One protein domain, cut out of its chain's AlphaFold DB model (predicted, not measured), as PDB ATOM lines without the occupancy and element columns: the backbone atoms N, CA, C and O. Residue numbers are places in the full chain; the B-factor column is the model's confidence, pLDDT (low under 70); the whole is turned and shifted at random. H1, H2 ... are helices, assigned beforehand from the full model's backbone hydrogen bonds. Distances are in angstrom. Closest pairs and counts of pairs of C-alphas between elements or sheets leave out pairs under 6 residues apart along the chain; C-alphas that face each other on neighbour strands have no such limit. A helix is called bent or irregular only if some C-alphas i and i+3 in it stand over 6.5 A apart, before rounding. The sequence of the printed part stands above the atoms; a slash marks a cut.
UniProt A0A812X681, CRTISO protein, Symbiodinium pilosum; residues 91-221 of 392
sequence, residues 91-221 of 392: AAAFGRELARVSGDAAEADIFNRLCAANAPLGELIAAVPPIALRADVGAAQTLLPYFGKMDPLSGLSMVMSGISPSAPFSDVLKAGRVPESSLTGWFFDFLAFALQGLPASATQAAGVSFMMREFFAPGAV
ATOM      1  N   ALA A  91      20.554  35.506   0.080       94.00
ATOM      2  CA  ALA A  91      19.109  35.283   0.021       94.00
ATOM      3  C   ALA A  91      18.307  36.590   0.177       94.00
ATOM      4  O   ALA A  91      17.293  36.801  -0.489       94.00
ATOM      5  N   ALA A  92      18.757  37.500   1.042       94.25
ATOM      6  CA  ALA A  92      18.042  38.743   1.286       94.25
ATOM      7  C   ALA A  92      18.157  39.692   0.083       94.25
ATOM      8  O   ALA A  92      17.183  40.368  -0.252       94.25
ATOM      9  N   ALA A  93      19.318  39.749  -0.582       94.25
ATOM     10  CA  ALA A  93      19.472  40.470  -1.847       94.25
ATOM     11  C   ALA A  93      18.588  39.880  -2.942       94.25
ATOM     12  O   ALA A  93      17.925  40.643  -3.640       94.25
ATOM     13  N   PHE A  94      18.516  38.553  -3.033       95.44
ATOM     14  CA  PHE A  94      17.644  37.867  -3.981       95.44
ATOM     15  C   PHE A  94      16.170  38.260  -3.798       95.44
ATOM     16  O   PHE A  94      15.517  38.691  -4.747       95.44
ATOM     17  N   GLY A  95      15.662  38.221  -2.561       96.69
ATOM     18  CA  GLY A  95      14.297  38.661  -2.250       96.69
ATOM     19  C   GLY A  95      14.042  40.142  -2.567       96.69
ATOM     20  O   GLY A  95      12.989  40.491  -3.104       96.69
ATOM     21  N   ARG A  96      15.012  41.029  -2.292       96.56
ATOM     22  CA  ARG A  96      14.921  42.456  -2.660       96.56
ATOM     23  C   ARG A  96      14.885  42.657  -4.174       96.56
ATOM     24  O   ARG A  96      14.149  43.521  -4.646       96.56
ATOM     25  N   GLU A  97      15.658  41.877  -4.920       96.81
ATOM     26  CA  GLU A  97      15.685  41.943  -6.380       96.81
ATOM     27  C   GLU A  97      14.359  41.473  -6.984       96.81
ATOM     28  O   GLU A  97      13.822  42.148  -7.863       96.81
ATOM     29  N   LEU A  98      13.772  40.388  -6.461       96.81
ATOM     30  CA  LEU A  98      12.433  39.944  -6.860       96.81
ATOM     31  C   LEU A  98      11.404  41.068  -6.689       96.81
ATOM     32  O   LEU A  98      10.677  41.376  -7.630       96.81
ATOM     33  N   ALA A  99      11.393  41.730  -5.528       97.50
ATOM     34  CA  ALA A  99      10.496  42.854  -5.260       97.50
ATOM     35  C   ALA A  99      10.745  44.060  -6.179       97.50
ATOM     36  O   ALA A  99       9.803  44.689  -6.668       97.50
ATOM     37  N   ARG A 100      12.016  44.386  -6.448       97.12
ATOM     38  CA  ARG A 100      12.392  45.489  -7.341       97.12
ATOM     39  C   ARG A 100      11.917  45.237  -8.770       97.12
ATOM     40  O   ARG A 100      11.387  46.143  -9.410       97.12
ATOM     41  N   VAL A 101      12.137  44.027  -9.276       96.31
ATOM     42  CA  VAL A 101      11.843  43.661 -10.663       96.31
ATOM     43  C   VAL A 101      10.346  43.446 -10.875       96.31
ATOM     44  O   VAL A 101       9.800  43.882 -11.894       96.31
ATOM     45  N   SER A 102       9.641  42.840  -9.921       95.25
ATOM     46  CA  SER A 102       8.182  42.708  -9.993       95.25
ATOM     47  C   SER A 102       7.485  44.069  -9.892       95.25
ATOM     48  O   SER A 102       6.514  44.307 -10.613       95.25
ATOM     49  N   GLY A 103       8.024  44.986  -9.079       95.94
ATOM     50  CA  GLY A 103       7.345  46.208  -8.647       95.94
ATOM     51  C   GLY A 103       6.406  45.983  -7.453       95.94
ATOM     52  O   GLY A 103       5.643  46.881  -7.107       95.94
ATOM     53  N   ASP A 104       6.460  44.802  -6.832       97.00
ATOM     54  CA  ASP A 104       5.651  44.395  -5.685       97.00
ATOM     55  C   ASP A 104       6.549  44.050  -4.489       97.00
ATOM     56  O   ASP A 104       7.281  43.057  -4.490       97.00
ATOM     57  N   ALA A 105       6.459  44.863  -3.434       96.25
ATOM     58  CA  ALA A 105       7.212  44.672  -2.197       96.25
ATOM     59  C   ALA A 105       6.906  43.332  -1.500       96.25
ATOM     60  O   ALA A 105       7.747  42.839  -0.749       96.25
ATOM     61  N   ALA A 106       5.740  42.727  -1.761       97.69
ATOM     62  CA  ALA A 106       5.355  41.453  -1.169       97.69
ATOM     63  C   ALA A 106       6.222  40.276  -1.646       97.69
ATOM     64  O   ALA A 106       6.302  39.274  -0.935       97.69
ATOM     65  N   GLU A 107       6.901  40.374  -2.797       98.12
ATOM     66  CA  GLU A 107       7.757  39.295  -3.320       98.12
ATOM     67  C   GLU A 107       8.883  38.907  -2.360       98.12
ATOM     68  O   GLU A 107       9.164  37.722  -2.194       98.12
ATOM     69  N   ALA A 108       9.483  39.875  -1.662       97.50
ATOM     70  CA  ALA A 108      10.516  39.580  -0.672       97.50
ATOM     71  C   ALA A 108       9.965  38.700   0.466       97.50
ATOM     72  O   ALA A 108      10.605  37.735   0.886       97.50
ATOM     73  N   ASP A 109       8.742  38.981   0.924       98.12
ATOM     74  CA  ASP A 109       8.075  38.191   1.960       98.12
ATOM     75  C   ASP A 109       7.585  36.835   1.438       98.12
ATOM     76  O   ASP A 109       7.604  35.851   2.179       98.12
ATOM     77  N   ILE A 110       7.142  36.756   0.176       98.56
ATOM     78  CA  ILE A 110       6.796  35.488  -0.489       98.56
ATOM     79  C   ILE A 110       8.031  34.581  -0.536       98.56
ATOM     80  O   ILE A 110       7.958  33.427  -0.108       98.56
ATOM     81  N   PHE A 111       9.172  35.118  -0.969       98.00
ATOM     82  CA  PHE A 111      10.445  34.408  -1.005       98.00
ATOM     83  C   PHE A 111      10.893  33.938   0.385       98.00
ATOM     84  O   PHE A 111      11.220  32.764   0.562       98.00
ATOM     85  N   ASN A 112      10.819  34.798   1.405       97.69
ATOM     86  CA  ASN A 112      11.180  34.426   2.775       97.69
ATOM     87  C   ASN A 112      10.333  33.258   3.312       97.69
ATOM     88  O   ASN A 112      10.862  32.356   3.966       97.69
ATOM     89  N   ARG A 113       9.024  33.233   3.016       97.31
ATOM     90  CA  ARG A 113       8.160  32.100   3.391       97.31
ATOM     91  C   ARG A 113       8.542  30.818   2.663       97.31
ATOM     92  O   ARG A 113       8.507  29.753   3.277       97.31
ATOM     93  N   LEU A 114       8.923  30.912   1.392       97.12
ATOM     94  CA  LEU A 114       9.418  29.768   0.638       97.12
ATOM     95  C   LEU A 114      10.724  29.224   1.236       97.12
ATOM     96  O   LEU A 114      10.824  28.022   1.468       97.12
ATOM     97  N   CYS A 115      11.693  30.085   1.560       95.25
ATOM     98  CA  CYS A 115      12.924  29.673   2.239       95.25
ATOM     99  C   CYS A 115      12.636  28.966   3.569       95.25
ATOM    100  O   CYS A 115      13.217  27.914   3.839       95.25
ATOM    101  N   ALA A 116      11.708  29.494   4.373       92.81
ATOM    102  CA  ALA A 116      11.304  28.876   5.634       92.81
ATOM    103  C   ALA A 116      10.638  27.503   5.431       92.81
ATOM    104  O   ALA A 116      10.930  26.567   6.172       92.81
ATOM    105  N   ALA A 117       9.786  27.357   4.410       91.94
ATOM    106  CA  ALA A 117       9.169  26.077   4.062       91.94
ATOM    107  C   ALA A 117      10.186  25.050   3.531       91.94
ATOM    108  O   ALA A 117      10.026  23.852   3.755       91.94
ATOM    109  N   ASN A 118      11.240  25.513   2.854       91.25
ATOM    110  CA  ASN A 118      12.290  24.672   2.282       91.25
ATOM    111  C   ASN A 118      13.352  24.223   3.304       91.25
ATOM    112  O   ASN A 118      14.006  23.199   3.098       91.25
ATOM    113  N   ALA A 119      13.546  24.973   4.394       87.88
ATOM    114  CA  ALA A 119      14.639  24.754   5.345       87.88
ATOM    115  C   ALA A 119      14.743  23.305   5.879       87.88
ATOM    116  O   ALA A 119      15.843  22.750   5.803       87.88
ATOM    117  N   PRO A 120      13.650  22.631   6.303       82.81
ATOM    118  CA  PRO A 120      13.731  21.250   6.791       82.81
ATOM    119  C   PRO A 120      14.274  20.269   5.746       82.81
ATOM    120  O   PRO A 120      15.058  19.370   6.057       82.81
ATOM    121  N   LEU A 121      13.879  20.449   4.481       80.75
ATOM    122  CA  LEU A 121      14.325  19.598   3.383       80.75
ATOM    123  C   LEU A 121      15.786  19.898   3.009       80.75
ATOM    124  O   LEU A 121      16.565  18.973   2.772       80.75
ATOM    125  N   GLY A 122      16.186  21.171   3.028       78.44
ATOM    126  CA  GLY A 122      17.575  21.585   2.829       78.44
ATOM    127  C   GLY A 122      18.540  20.980   3.857       78.44
ATOM    128  O   GLY A 122      19.619  20.512   3.480       78.44
ATOM    129  N   GLU A 123      18.152  20.940   5.135       75.44
ATOM    130  CA  GLU A 123      18.940  20.328   6.215       75.44
ATOM    131  C   GLU A 123      19.075  18.811   6.054       75.44
ATOM    132  O   GLU A 123      20.177  18.273   6.195       75.44
ATOM    133  N   LEU A 124      17.997  18.114   5.678       73.19
ATOM    134  CA  LEU A 124      18.046  16.679   5.391       73.19
ATOM    135  C   LEU A 124      19.069  16.367   4.296       73.19
ATOM    136  O   LEU A 124      19.899  15.472   4.453       73.19
ATOM    137  N   ILE A 125      19.030  17.121   3.199       71.88
ATOM    138  CA  ILE A 125      19.954  16.928   2.079       71.88
ATOM    139  C   ILE A 125      21.402  17.238   2.504       71.88
ATOM    140  O   ILE A 125      22.349  16.769   1.880       71.88
ATOM    141  N   ALA A 126      21.615  18.048   3.548       69.81
ATOM    142  CA  ALA A 126      22.958  18.339   4.062       69.81
ATOM    143  C   ALA A 126      23.481  17.168   4.894       69.81
ATOM    144  O   ALA A 126      24.651  16.798   4.802       69.81
ATOM    145  N   ALA A 127      22.600  16.588   5.708       68.06
ATOM    146  CA  ALA A 127      22.933  15.512   6.624       68.06
ATOM    147  C   ALA A 127      23.066  14.152   5.925       68.06
ATOM    148  O   ALA A 127      23.837  13.299   6.376       68.06
ATOM    149  N   VAL A 128      22.315  13.942   4.841       65.50
ATOM    150  CA  VAL A 128      22.225  12.662   4.142       65.50
ATOM    151  C   VAL A 128      22.854  12.779   2.753       65.50
ATOM    152  O   VAL A 128      22.301  13.453   1.883       65.50
ATOM    153  N   PRO A 129      23.978  12.086   2.493       63.56
ATOM    154  CA  PRO A 129      24.554  12.021   1.158       63.56
ATOM    155  C   PRO A 129      23.523  11.493   0.151       63.56
ATOM    156  O   PRO A 129      22.859  10.499   0.453       63.56
ATOM    157  N   PRO A 130      23.426  12.052  -1.069       60.03
ATOM    158  CA  PRO A 130      22.467  11.585  -2.073       60.03
ATOM    159  C   PRO A 130      22.550  10.081  -2.366       60.03
ATOM    160  O   PRO A 130      21.533   9.435  -2.578       60.03
ATOM    161  N   ILE A 131      23.744   9.484  -2.277       56.38
ATOM    162  CA  ILE A 131      23.944   8.033  -2.442       56.38
ATOM    163  C   ILE A 131      23.273   7.182  -1.345       56.38
ATOM    164  O   ILE A 131      23.027   5.994  -1.546       56.38
ATOM    165  N   ALA A 132      22.986   7.767  -0.178       55.31
ATOM    166  CA  ALA A 132      22.288   7.110   0.925       55.31
ATOM    167  C   ALA A 132      20.756   7.228   0.818       55.31
ATOM    168  O   ALA A 132      20.049   6.461   1.478       55.31
ATOM    169  N   LEU A 133      20.246   8.140  -0.022       56.22
ATOM    170  CA  LEU A 133      18.822   8.286  -0.324       56.22
ATOM    171  C   LEU A 133      18.407   7.182  -1.308       56.22
ATOM    172  O   LEU A 133      18.574   7.301  -2.518       56.22
ATOM    173  N   ARG A 134      17.879   6.073  -0.780       53.38
ATOM    174  CA  ARG A 134      17.247   5.011  -1.580       53.38
ATOM    175  C   ARG A 134      15.728   5.134  -1.508       53.38
ATOM    176  O   ARG A 134      15.189   5.562  -0.495       53.38
ATOM    177  N   ALA A 135      15.048   4.716  -2.573       51.31
ATOM    178  CA  ALA A 135      13.584   4.651  -2.636       51.31
ATOM    179  C   ALA A 135      13.019   3.258  -2.283       51.31
ATOM    180  O   ALA A 135      11.832   3.006  -2.472       51.31
ATOM    181  N   ASP A 136      13.862   2.334  -1.811       57.78
ATOM    182  CA  ASP A 136      13.470   0.964  -1.473       57.78
ATOM    183  C   ASP A 136      13.404   0.723   0.042       57.78
ATOM    184  O   ASP A 136      13.769   1.569   0.855       57.78
ATOM    185  N   VAL A 137      12.949  -0.469   0.439       54.00
ATOM    186  CA  VAL A 137      12.871  -0.893   1.852       54.00
ATOM    187  C   VAL A 137      14.226  -0.864   2.581       54.00
ATOM    188  O   VAL A 137      14.259  -0.854   3.809       54.00
ATOM    189  N   GLY A 138      15.342  -0.808   1.844       58.34
ATOM    190  CA  GLY A 138      16.690  -0.641   2.383       58.34
ATOM    191  C   GLY A 138      17.028   0.800   2.775       58.34
ATOM    192  O   GLY A 138      18.038   1.012   3.445       58.34
ATOM    193  N   ALA A 139      16.186   1.781   2.434       63.12
ATOM    194  CA  ALA A 139      16.379   3.187   2.788       63.12
ATOM    195  C   ALA A 139      16.549   3.389   4.298       63.12
ATOM    196  O   ALA A 139      17.437   4.111   4.735       63.12
ATOM    197  N   ALA A 140      15.761   2.693   5.121       62.12
ATOM    198  CA  ALA A 140      15.891   2.783   6.573       62.12
ATOM    199  C   ALA A 140      17.282   2.333   7.060       62.12
ATOM    200  O   ALA A 140      17.836   2.937   7.974       62.12
ATOM    201  N   GLN A 141      17.877   1.316   6.426       63.84
ATOM    202  CA  GLN A 141      19.209   0.813   6.774       63.84
ATOM    203  C   GLN A 141      20.320   1.769   6.332       63.84
ATOM    204  O   GLN A 141      21.287   1.952   7.068       63.84
ATOM    205  N   THR A 142      20.194   2.393   5.156       63.88
ATOM    206  CA  THR A 142      21.182   3.363   4.661       63.88
ATOM    207  C   THR A 142      21.084   4.708   5.365       63.88
ATOM    208  O   THR A 142      22.098   5.389   5.489       63.88
ATOM    209  N   LEU A 143      19.900   5.074   5.864       64.88
ATOM    210  CA  LEU A 143      19.666   6.292   6.638       64.88
ATOM    211  C   LEU A 143      20.033   6.138   8.119       64.88
ATOM    212  O   LEU A 143      20.419   7.127   8.740       64.88
ATOM    213  N   LEU A 144      19.972   4.922   8.685       69.25
ATOM    214  CA  LEU A 144      20.260   4.643  10.102       69.25
ATOM    215  C   LEU A 144      21.571   5.279  10.624       69.25
ATOM    216  O   LEU A 144      21.533   5.885  11.695       69.25
ATOM    217  N   PRO A 145      22.706   5.240   9.894       71.38
ATOM    218  CA  PRO A 145      23.953   5.870  10.338       71.38
ATOM    219  C   PRO A 145      23.898   7.405  10.401       71.38
ATOM    220  O   PRO A 145      24.733   8.025  11.060       71.38
ATOM    221  N   TYR A 146      22.941   8.022   9.707       67.06
ATOM    222  CA  TYR A 146      22.785   9.474   9.605       67.06
ATOM    223  C   TYR A 146      21.726  10.023  10.569       67.06
ATOM    224  O   TYR A 146      21.741  11.215  10.852       67.06
ATOM    225  N   PHE A 147      20.876   9.170  11.158       63.41
ATOM    226  CA  PHE A 147      19.894   9.586  12.169       63.41
ATOM    227  C   PHE A 147      20.527  10.281  13.378       63.41
ATOM    228  O   PHE A 147      19.964  11.243  13.882       63.41
ATOM    229  N   GLY A 148      21.720   9.856  13.808       60.28
ATOM    230  CA  GLY A 148      22.451  10.506  14.903       60.28
ATOM    231  C   GLY A 148      23.116  11.841  14.536       60.28
ATOM    232  O   GLY A 148      23.675  12.493  15.411       60.28
ATOM    233  N   LYS A 149      23.100  12.227  13.253       61.34
ATOM    234  CA  LYS A 149      23.653  13.492  12.740       61.34
ATOM    235  C   LYS A 149      22.573  14.520  12.396       61.34
ATOM    236  O   LYS A 149      22.912  15.658  12.089       61.34
ATOM    237  N   MET A 150      21.304  14.118  12.416       60.41
ATOM    238  CA  MET A 150      20.173  15.022  12.242       60.41
ATOM    239  C   MET A 150      19.793  15.606  13.600       60.41
ATOM    240  O   MET A 150      19.706  14.870  14.583       60.41
ATOM    241  N   ASP A 151      19.548  16.914  13.659       63.38
ATOM    242  CA  ASP A 151      18.912  17.511  14.830       63.38
ATOM    243  C   ASP A 151      17.512  16.872  14.996       63.38
ATOM    244  O   ASP A 151      16.728  16.852  14.036       63.38
ATOM    245  N   PRO A 152      17.180  16.301  16.172       58.78
ATOM    246  CA  PRO A 152      15.860  15.736  16.443       58.78
ATOM    247  C   PRO A 152      14.701  16.689  16.123       58.78
ATOM    248  O   PRO A 152      13.628  16.233  15.719       58.78
ATOM    249  N   LEU A 153      14.913  18.003  16.267       59.72
ATOM    250  CA  LEU A 153      13.935  19.031  15.900       59.72
ATOM    251  C   LEU A 153      13.706  19.088  14.387       59.72
ATOM    252  O   LEU A 153      12.554  19.135  13.953       59.72
ATOM    253  N   SER A 154      14.765  19.000  13.584       56.75
ATOM    254  CA  SER A 154      14.688  18.982  12.120       56.75
ATOM    255  C   SER A 154      13.979  17.731  11.604       56.75
ATOM    256  O   SER A 154      13.070  17.838  10.780       56.75
ATOM    257  N   GLY A 155      14.302  16.551  12.146       58.69
ATOM    258  CA  GLY A 155      13.626  15.297  11.790       58.69
ATOM    259  C   GLY A 155      12.128  15.305  12.122       58.69
ATOM    260  O   GLY A 155      11.307  14.875  11.311       58.69
ATOM    261  N   LEU A 156      11.753  15.863  13.279       54.56
ATOM    262  CA  LEU A 156      10.350  16.061  13.648       54.56
ATOM    263  C   LEU A 156       9.668  17.095  12.742       54.56
ATOM    264  O   LEU A 156       8.550  16.860  12.286       54.56
ATOM    265  N   SER A 157      10.337  18.214  12.447       55.69
ATOM    266  CA  SER A 157       9.808  19.260  11.567       55.69
ATOM    267  C   SER A 157       9.528  18.741  10.156       55.69
ATOM    268  O   SER A 157       8.517  19.105   9.565       55.69
ATOM    269  N   MET A 158      10.352  17.821   9.648       57.66
ATOM    270  CA  MET A 158      10.160  17.176   8.354       57.66
ATOM    271  C   MET A 158       8.891  16.319   8.343       57.66
ATOM    272  O   MET A 158       8.038  16.505   7.476       57.66
ATOM    273  N   VAL A 159       8.725  15.433   9.332       58.78
ATOM    274  CA  VAL A 159       7.508  14.612   9.477       58.78
ATOM    275  C   VAL A 159       6.267  15.498   9.608       58.78
ATOM    276  O   VAL A 159       5.240  15.220   8.994       58.78
ATOM    277  N   MET A 160       6.376  16.596  10.359       54.88
ATOM    278  CA  MET A 160       5.288  17.553  10.573       54.88
ATOM    279  C   MET A 160       5.004  18.437   9.350       54.88
ATOM    280  O   MET A 160       3.871  18.882   9.182       54.88
ATOM    281  N   SER A 161       5.998  18.690   8.492       62.25
ATOM    282  CA  SER A 161       5.836  19.489   7.269       62.25
ATOM    283  C   SER A 161       4.991  18.779   6.211       62.25
ATOM    284  O   SER A 161       4.400  19.434   5.358       62.25
ATOM    285  N   GLY A 162       4.943  17.441   6.251       62.94
ATOM    286  CA  GLY A 162       4.260  16.623   5.252       62.94
ATOM    287  C   GLY A 162       4.917  16.632   3.864       62.94
ATOM    288  O   GLY A 162       4.378  16.019   2.946       62.94
ATOM    289  N   ILE A 163       6.068  17.294   3.696       70.75
ATOM    290  CA  ILE A 163       6.787  17.380   2.421       70.75
ATOM    291  C   ILE A 163       7.732  16.181   2.293       70.75
ATOM    292  O   ILE A 163       8.653  15.995   3.091       70.75
ATOM    293  N   SER A 164       7.530  15.381   1.248       78.00
ATOM    294  CA  SER A 164       8.429  14.278   0.898       78.00
ATOM    295  C   SER A 164       9.545  14.761  -0.041       78.00
ATOM    296  O   SER A 164       9.239  15.430  -1.028       78.00
ATOM    297  N   PRO A 165      10.821  14.377   0.171       77.19
ATOM    298  CA  PRO A 165      11.920  14.694  -0.751       77.19
ATOM    299  C   PRO A 165      11.669  14.217  -2.189       77.19
ATOM    300  O   PRO A 165      12.132  14.837  -3.145       77.19
ATOM    301  N   SER A 166      10.927  13.116  -2.334       79.94
ATOM    302  CA  SER A 166      10.596  12.505  -3.624       79.94
ATOM    303  C   SER A 166       9.281  13.017  -4.223       79.94
ATOM    304  O   SER A 166       8.936  12.611  -5.330       79.94
ATOM    305  N   ALA A 167       8.526  13.858  -3.504       85.12
ATOM    306  CA  ALA A 167       7.323  14.500  -4.033       85.12
ATOM    307  C   ALA A 167       7.685  15.679  -4.957       85.12
ATOM    308  O   ALA A 167       8.839  16.120  -4.966       85.12
ATOM    309  N   PRO A 168       6.727  16.198  -5.744       90.75
ATOM    310  CA  PRO A 168       6.943  17.389  -6.554       90.75
ATOM    311  C   PRO A 168       7.347  18.620  -5.738       90.75
ATOM    312  O   PRO A 168       6.816  18.869  -4.655       90.75
ATOM    313  N   PHE A 169       8.224  19.458  -6.291       94.31
ATOM    314  CA  PHE A 169       8.622  20.721  -5.667       94.31
ATOM    315  C   PHE A 169       7.449  21.704  -5.502       94.31
ATOM    316  O   PHE A 169       7.458  22.540  -4.597       94.31
ATOM    317  N   SER A 170       6.385  21.570  -6.301       94.69
ATOM    318  CA  SER A 170       5.154  22.355  -6.131       94.69
ATOM    319  C   SER A 170       4.513  22.202  -4.744       94.69
ATOM    320  O   SER A 170       3.827  23.118  -4.292       94.69
ATOM    321  N   ASP A 171       4.769  21.110  -4.021       93.69
ATOM    322  CA  ASP A 171       4.299  20.955  -2.643       93.69
ATOM    323  C   ASP A 171       5.077  21.848  -1.660       93.69
ATOM    324  O   ASP A 171       4.483  22.387  -0.723       93.69
ATOM    325  N   VAL A 172       6.364  22.114  -1.923       94.25
ATOM    326  CA  VAL A 172       7.164  23.106  -1.179       94.25
ATOM    327  C   VAL A 172       6.639  24.520  -1.443       94.25
ATOM    328  O   VAL A 172       6.462  25.300  -0.505       94.25
ATOM    329  N   LEU A 173       6.302  24.837  -2.701       96.06
ATOM    330  CA  LEU A 173       5.680  26.118  -3.069       96.06
ATOM    331  C   LEU A 173       4.345  26.331  -2.336       96.06
ATOM    332  O   LEU A 173       4.111  27.400  -1.763       96.06
ATOM    333  N   LYS A 174       3.487  25.301  -2.283       95.56
ATOM    334  CA  LYS A 174       2.216  25.337  -1.535       95.56
ATOM    335  C   LYS A 174       2.444  25.531  -0.038       95.56
ATOM    336  O   LYS A 174       1.761  26.354   0.574       95.56
ATOM    337  N   ALA A 175       3.410  24.825   0.551       93.50
ATOM    338  CA  ALA A 175       3.751  24.969   1.964       93.50
ATOM    339  C   ALA A 175       4.256  26.383   2.303       93.50
ATOM    340  O   ALA A 175       3.853  26.956   3.316       93.50
ATOM    341  N   GLY A 176       5.050  26.989   1.412       95.50
ATOM    342  CA  GLY A 176       5.476  28.392   1.495       95.50
ATOM    343  C   GLY A 176       4.367  29.411   1.199       95.50
ATOM    344  O   GLY A 176       4.582  30.619   1.341       95.50
ATOM    345  N   ARG A 177       3.167  28.953   0.808       96.69
ATOM    346  CA  ARG A 177       2.047  29.793   0.351       96.69
ATOM    347  C   ARG A 177       2.499  30.767  -0.739       96.69
ATOM    348  O   ARG A 177       2.244  31.973  -0.650       96.69
ATOM    349  N   VAL A 178       3.232  30.240  -1.716       98.00
ATOM    350  CA  VAL A 178       3.720  30.983  -2.876       98.00
ATOM    351  C   VAL A 178       2.599  31.047  -3.916       98.00
ATOM    352  O   VAL A 178       2.159  29.993  -4.380       98.00
ATOM    353  N   PRO A 179       2.090  32.239  -4.278       96.56
ATOM    354  CA  PRO A 179       1.097  32.360  -5.341       96.56
ATOM    355  C   PRO A 179       1.695  31.968  -6.696       96.56
ATOM    356  O   PRO A 179       2.790  32.416  -7.028       96.56
ATOM    357  N   GLU A 180       0.961  31.214  -7.514       89.31
ATOM    358  CA  GLU A 180       1.407  30.841  -8.870       89.31
ATOM    359  C   GLU A 180       1.654  32.065  -9.764       89.31
ATOM    360  O   GLU A 180       2.525  32.043 -10.623       89.31
ATOM    361  N   SER A 181       0.937  33.168  -9.525       92.31
ATOM    362  CA  SER A 181       1.102  34.426 -10.259       92.31
ATOM    363  C   SER A 181       2.251  35.310  -9.758       92.31
ATOM    364  O   SER A 181       2.428  36.407 -10.284       92.31
ATOM    365  N   SER A 182       2.966  34.904  -8.703       97.19
ATOM    366  CA  SER A 182       4.100  35.671  -8.166       97.19
ATOM    367  C   SER A 182       5.363  35.445  -8.996       97.19
ATOM    368  O   SER A 182       5.572  34.362  -9.547       97.19
ATOM    369  N   LEU A 183       6.244  36.444  -9.034       97.12
ATOM    370  CA  LEU A 183       7.561  36.309  -9.650       97.12
ATOM    371  C   LEU A 183       8.407  35.265  -8.911       97.12
ATOM    372  O   LEU A 183       9.150  34.528  -9.553       97.12
ATOM    373  N   THR A 184       8.255  35.147  -7.586       97.56
ATOM    374  CA  THR A 184       8.865  34.061  -6.805       97.56
ATOM    375  C   THR A 184       8.417  32.692  -7.321       97.56
ATOM    376  O   THR A 184       9.254  31.834  -7.588       97.56
ATOM    377  N   GLY A 185       7.107  32.480  -7.493       96.94
ATOM    378  CA  GLY A 185       6.560  31.227  -8.017       96.94
ATOM    379  C   GLY A 185       7.113  30.896  -9.400       96.94
ATOM    380  O   GLY A 185       7.636  29.803  -9.604       96.94
ATOM    381  N   TRP A 186       7.091  31.877 -10.307       96.56
ATOM    382  CA  TRP A 186       7.656  31.739 -11.648       96.56
ATOM    383  C   TRP A 186       9.157  31.416 -11.629       96.56
ATOM    384  O   TRP A 186       9.594  30.509 -12.331       96.56
ATOM    385  N   PHE A 187       9.955  32.102 -10.802       95.75
ATOM    386  CA  PHE A 187      11.401  31.873 -10.728       95.75
ATOM    387  C   PHE A 187      11.733  30.443 -10.288       95.75
ATOM    388  O   PHE A 187      12.667  29.830 -10.799       95.75
ATOM    389  N   PHE A 188      10.979  29.892  -9.339       95.62
ATOM    390  CA  PHE A 188      11.224  28.531  -8.870       95.62
ATOM    391  C   PHE A 188      10.672  27.450  -9.800       95.62
ATOM    392  O   PHE A 188      11.201  26.337  -9.807       95.62
ATOM    393  N   ASP A 189       9.680  27.781 -10.626       94.56
ATOM    394  CA  ASP A 189       9.283  26.949 -11.763       94.56
ATOM    395  C   ASP A 189      10.363  26.967 -12.860       94.56
ATOM    396  O   ASP A 189      10.772  25.913 -13.346       94.56
ATOM    397  N   PHE A 190      10.931  28.145 -13.154       93.06
ATOM    398  CA  PHE A 190      12.121  28.302 -13.996       93.06
ATOM    399  C   PHE A 190      13.302  27.480 -13.476       93.06
ATOM    400  O   PHE A 190      13.930  26.765 -14.250       93.06
ATOM    401  N   LEU A 191      13.606  27.546 -12.178       91.56
ATOM    402  CA  LEU A 191      14.724  26.806 -11.598       91.56
ATOM    403  C   LEU A 191      14.508  25.292 -11.719       91.56
ATOM    404  O   LEU A 191      15.442  24.570 -12.060       91.56
ATOM    405  N   ALA A 192      13.286  24.807 -11.489       91.00
ATOM    406  CA  ALA A 192      12.933  23.408 -11.713       91.00
ATOM    407  C   ALA A 192      13.159  22.994 -13.181       91.00
ATOM    408  O   ALA A 192      13.831  21.991 -13.448       91.00
ATOM    409  N   PHE A 193      12.700  23.825 -14.121       88.62
ATOM    410  CA  PHE A 193      12.871  23.598 -15.553       88.62
ATOM    411  C   PHE A 193      14.343  23.634 -15.983       88.62
ATOM    412  O   PHE A 193      14.795  22.747 -16.697       88.62
ATOM    413  N   ALA A 194      15.134  24.590 -15.498       84.38
ATOM    414  CA  ALA A 194      16.559  24.680 -15.806       84.38
ATOM    415  C   ALA A 194      17.361  23.477 -15.269       84.38
ATOM    416  O   ALA A 194      18.381  23.111 -15.850       84.38
ATOM    417  N   LEU A 195      16.912  22.855 -14.172       80.88
ATOM    418  CA  LEU A 195      17.592  21.715 -13.552       80.88
ATOM    419  C   LEU A 195      17.233  20.368 -14.180       80.88
ATOM    420  O   LEU A 195      18.104  19.511 -14.312       80.88
ATOM    421  N   GLN A 196      15.953  20.143 -14.485       77.88
ATOM    422  CA  GLN A 196      15.450  18.822 -14.892       77.88
ATOM    423  C   GLN A 196      14.629  18.848 -16.181       77.88
ATOM    424  O   GLN A 196      14.162  17.801 -16.623       77.88
ATOM    425  N   GLY A 197      14.438  20.019 -16.789       80.81
ATOM    426  CA  GLY A 197      13.627  20.160 -17.991       80.81
ATOM    427  C   GLY A 197      12.127  19.966 -17.755       80.81
ATOM    428  O   GLY A 197      11.368  19.740 -18.694       80.81
ATOM    429  N   LEU A 198      11.702  20.019 -16.491       84.88
ATOM    430  CA  LEU A 198      10.341  19.766 -16.044       84.88
ATOM    431  C   LEU A 198       9.848  20.936 -15.184       84.88
ATOM    432  O   LEU A 198      10.641  21.519 -14.445       84.88
ATOM    433  N   PRO A 199       8.544  21.257 -15.202       91.19
ATOM    434  CA  PRO A 199       7.986  22.226 -14.264       91.19
ATOM    435  C   PRO A 199       8.130  21.741 -12.812       91.19
ATOM    436  O   PRO A 199       8.312  20.549 -12.536       91.19
ATOM    437  N   ALA A 200       7.974  22.643 -11.848       93.00
ATOM    438  CA  ALA A 200       8.026  22.361 -10.413       93.00
ATOM    439  C   ALA A 200       7.002  21.300  -9.968       93.00
ATOM    440  O   ALA A 200       7.210  20.604  -8.973       93.00
ATOM    441  N   SER A 201       5.898  21.143 -10.703       92.25
ATOM    442  CA  SER A 201       4.879  20.114 -10.459       92.25
ATOM    443  C   SER A 201       5.296  18.698 -10.865       92.25
ATOM    444  O   SER A 201       4.663  17.741 -10.422       92.25
ATOM    445  N   ALA A 202       6.358  18.554 -11.660       87.81
ATOM    446  CA  ALA A 202       6.910  17.274 -12.105       87.81
ATOM    447  C   ALA A 202       8.381  17.071 -11.689       87.81
ATOM    448  O   ALA A 202       8.929  15.987 -11.862       87.81
ATOM    449  N   THR A 203       9.007  18.090 -11.102       87.06
ATOM    450  CA  THR A 203      10.386  18.049 -10.608       87.06
ATOM    451  C   THR A 203      10.428  17.609  -9.151       87.06
ATOM    452  O   THR A 203       9.704  18.151  -8.316       87.06
ATOM    453  N   GLN A 204      11.302  16.658  -8.816       86.69
ATOM    454  CA  GLN A 204      11.463  16.186  -7.437       86.69
ATOM    455  C   GLN A 204      11.957  17.301  -6.507       86.69
ATOM    456  O   GLN A 204      12.960  17.966  -6.791       86.69
ATOM    457  N   ALA A 205      11.295  17.451  -5.358       88.81
ATOM    458  CA  ALA A 205      11.569  18.506  -4.393       88.81
ATOM    459  C   ALA A 205      13.023  18.499  -3.917       88.81
ATOM    460  O   ALA A 205      13.624  19.565  -3.798       88.81
ATOM    461  N   ALA A 206      13.619  17.320  -3.709       84.19
ATOM    462  CA  ALA A 206      14.999  17.192  -3.249       84.19
ATOM    463  C   ALA A 206      16.008  17.941  -4.139       84.19
ATOM    464  O   ALA A 206      16.897  18.611  -3.621       84.19
ATOM    465  N   GLY A 207      15.858  17.869  -5.466       83.50
ATOM    466  CA  GLY A 207      16.790  18.504  -6.401       83.50
ATOM    467  C   GLY A 207      16.759  20.030  -6.312       83.50
ATOM    468  O   GLY A 207      17.796  20.668  -6.142       83.50
ATOM    469  N   VAL A 208      15.563  20.621  -6.356       89.62
ATOM    470  CA  VAL A 208      15.399  22.083  -6.269       89.62
ATOM    471  C   VAL A 208      15.762  22.591  -4.872       89.62
ATOM    472  O   VAL A 208      16.426  23.615  -4.740       89.62
ATOM    473  N   SER A 209      15.411  21.842  -3.824       89.62
ATOM    474  CA  SER A 209      15.704  22.207  -2.430       89.62
ATOM    475  C   SER A 209      17.201  22.192  -2.123       89.62
ATOM    476  O   SER A 209      17.684  23.046  -1.376       89.62
ATOM    477  N   PHE A 210      17.943  21.248  -2.718       85.69
ATOM    478  CA  PHE A 210      19.407  21.234  -2.683       85.69
ATOM    479  C   PHE A 210      19.973  22.507  -3.310       85.69
ATOM    480  O   PHE A 210      20.769  23.199  -2.681       85.69
ATOM    481  N   MET A 211      19.511  22.846  -4.516       86.38
ATOM    482  CA  MET A 211      19.977  24.025  -5.243       86.38
ATOM    483  C   MET A 211      19.644  25.321  -4.513       86.38
ATOM    484  O   MET A 211      20.503  26.184  -4.413       86.38
ATOM    485  N   MET A 212      18.451  25.436  -3.926       90.31
ATOM    486  CA  MET A 212      18.102  26.557  -3.051       90.31
ATOM    487  C   MET A 212      19.092  26.707  -1.898       90.31
ATOM    488  O   MET A 212      19.541  27.812  -1.611       90.31
ATOM    489  N   ARG A 213      19.441  25.604  -1.228       86.12
ATOM    490  CA  ARG A 213      20.391  25.661  -0.119       86.12
ATOM    491  C   ARG A 213      21.768  26.115  -0.592       86.12
ATOM    492  O   ARG A 213      22.339  26.998   0.032       86.12
ATOM    493  N   GLU A 214      22.291  25.522  -1.663       84.44
ATOM    494  CA  GLU A 214      23.630  25.850  -2.159       84.44
ATOM    495  C   GLU A 214      23.688  27.273  -2.728       84.44
ATOM    496  O   GLU A 214      24.578  28.024  -2.360       84.44
ATOM    497  N   PHE A 215      22.720  27.692  -3.551       86.50
ATOM    498  CA  PHE A 215      22.721  29.019  -4.178       86.50
ATOM    499  C   PHE A 215      22.543  30.167  -3.193       86.50
ATOM    500  O   PHE A 215      23.061  31.253  -3.439       86.50
ATOM    501  N   PHE A 216      21.793  29.965  -2.111       89.19
ATOM    502  CA  PHE A 216      21.485  31.028  -1.155       89.19
ATOM    503  C   PHE A 216      22.300  30.939   0.142       89.19
ATOM    504  O   PHE A 216      22.115  31.777   1.028       89.19
ATOM    505  N   ALA A 217      23.199  29.958   0.272       86.94
ATOM    506  CA  ALA A 217      24.106  29.864   1.410       86.94
ATOM    507  C   ALA A 217      25.059  31.073   1.449       86.94
ATOM    508  O   ALA A 217      25.593  31.442   0.409       86.94
ATOM    509  N   PRO A 218      25.333  31.679   2.620       88.38
ATOM    510  CA  PRO A 218      26.205  32.849   2.711       88.38
ATOM    511  C   PRO A 218      27.557  32.657   2.009       88.38
ATOM    512  O   PRO A 218      28.310  31.743   2.346       88.38
ATOM    513  N   GLY A 219      27.864  33.536   1.052       83.50
ATOM    514  CA  GLY A 219      29.114  33.490   0.282       83.50
ATOM    515  C   GLY A 219      29.179  32.386  -0.779       83.50
ATOM    516  O   GLY A 219      30.269  32.102  -1.278       83.50
ATOM    517  N   ALA A 220      28.051  31.753  -1.111       89.00
ATOM    518  CA  ALA A 220      27.975  30.820  -2.222       89.00
ATOM    519  C   ALA A 220      28.353  31.488  -3.544       89.00
ATOM    520  O   ALA A 220      28.058  32.657  -3.781       89.00
ATOM    521  N   VAL A 221      28.981  30.689  -4.398       91.38
ATOM    522  CA  VAL A 221      29.320  31.040  -5.770       91.38
ATOM    523  C   VAL A 221      28.848  29.931  -6.702       91.38
ATOM    524  O   VAL A 221      28.534  28.802  -6.294       91.38
TER     525      VAL A 221
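What this domain is: This is residues 91 to 221 of the 392 residues of the protein "CRTISO protein" of Symbiodinium pilosum (UniProt A0A812X681). What is the main picture? A long bent helix, H2, is the spine of an elongated cluster of crossed helices: H1 folds back on its first arm as a hairpin, H5 and H6 pack on that arm too, and H4 and H7 pack on its second arm. H3, with the long link before it, lies at the far end and touches no helix. What is it made of? The printed part has 131 residues with seven named helices, H1 to H7 in chain order, and no named strand; its class is all helix. How large is it? It is compact, with a radius of gyration of the C-alphas of 15.1 A, and spans 49 by 29 by 27 A.

How they stand to each other: What is the hub? H2, residues 106 to 127, touches five helices; by its hydrogen bonds it was assigned as one helix, but it is bent, with C-alphas 117 and 120 7.2 A apart. Its arms, H2a, residues 106 to 117, and H2b, residues 120 to 127, stand at a steep tilt of 51 degrees. What touches H2a? H1, residues 91 to 102, forms a helical hairpin with it, opposite ways at 38 degrees, only just steep; their closest C-alphas, of Gly 95 and Ala 108, are 4.2 A apart. H5, residues 170 to 175, touches residues 114 to 117 alone, about perpendicular at 84 degrees, with the C-alphas of Ala 117 and Ala 175 closest at 5.9 A. H6, residues 183 to 196, touches it with residues 183 to 184 alone, the C-alphas of Phe 111 and Thr 184 closest at 6.0 A. What touches H2b? H7, residues 205 to 216, does so about perpendicular at 80 degrees, the C-alphas of Gly 122 and Ser 209 closest at 5.6 A. H4, residues 152 to 161, touches it at a steep tilt of 43 degrees, opposite ways, the C-alphas of Pro 120 and Met 158 closest at 5.6 A. H3, residues 139 to 147, is close but not clearly touching, the C-alphas of Ala 127 and Tyr 146 closest at 6.7 A. How do the backbones run? Every O i to N i+4 pair is within hydrogen-bond range in H1, H2a, H2b, H4, H5, H6 and H7, but 3 of 5 in H3, which is only just irregular: C-alphas 142 and 145 are 6.8 A apart.

Where its parts are: Where are the anchors? H1 begins at C-alpha 91, (19.109, 35.283, 0.021), and H7 ends at C-alpha 216, (21.485, 31.028, -1.155). How long are the longer helices? H6 measures 19.9 A from first to last C-alpha, H2a 16.7 A, H1 16.6 A and H7 16.3 A.

The domain as a whole: How is it joined? The printed part has no cut, and the link from H2 to H3, 11 residues, is long. Where is confidence low? Residues 126 to 144 and 146 to 162 are under 70.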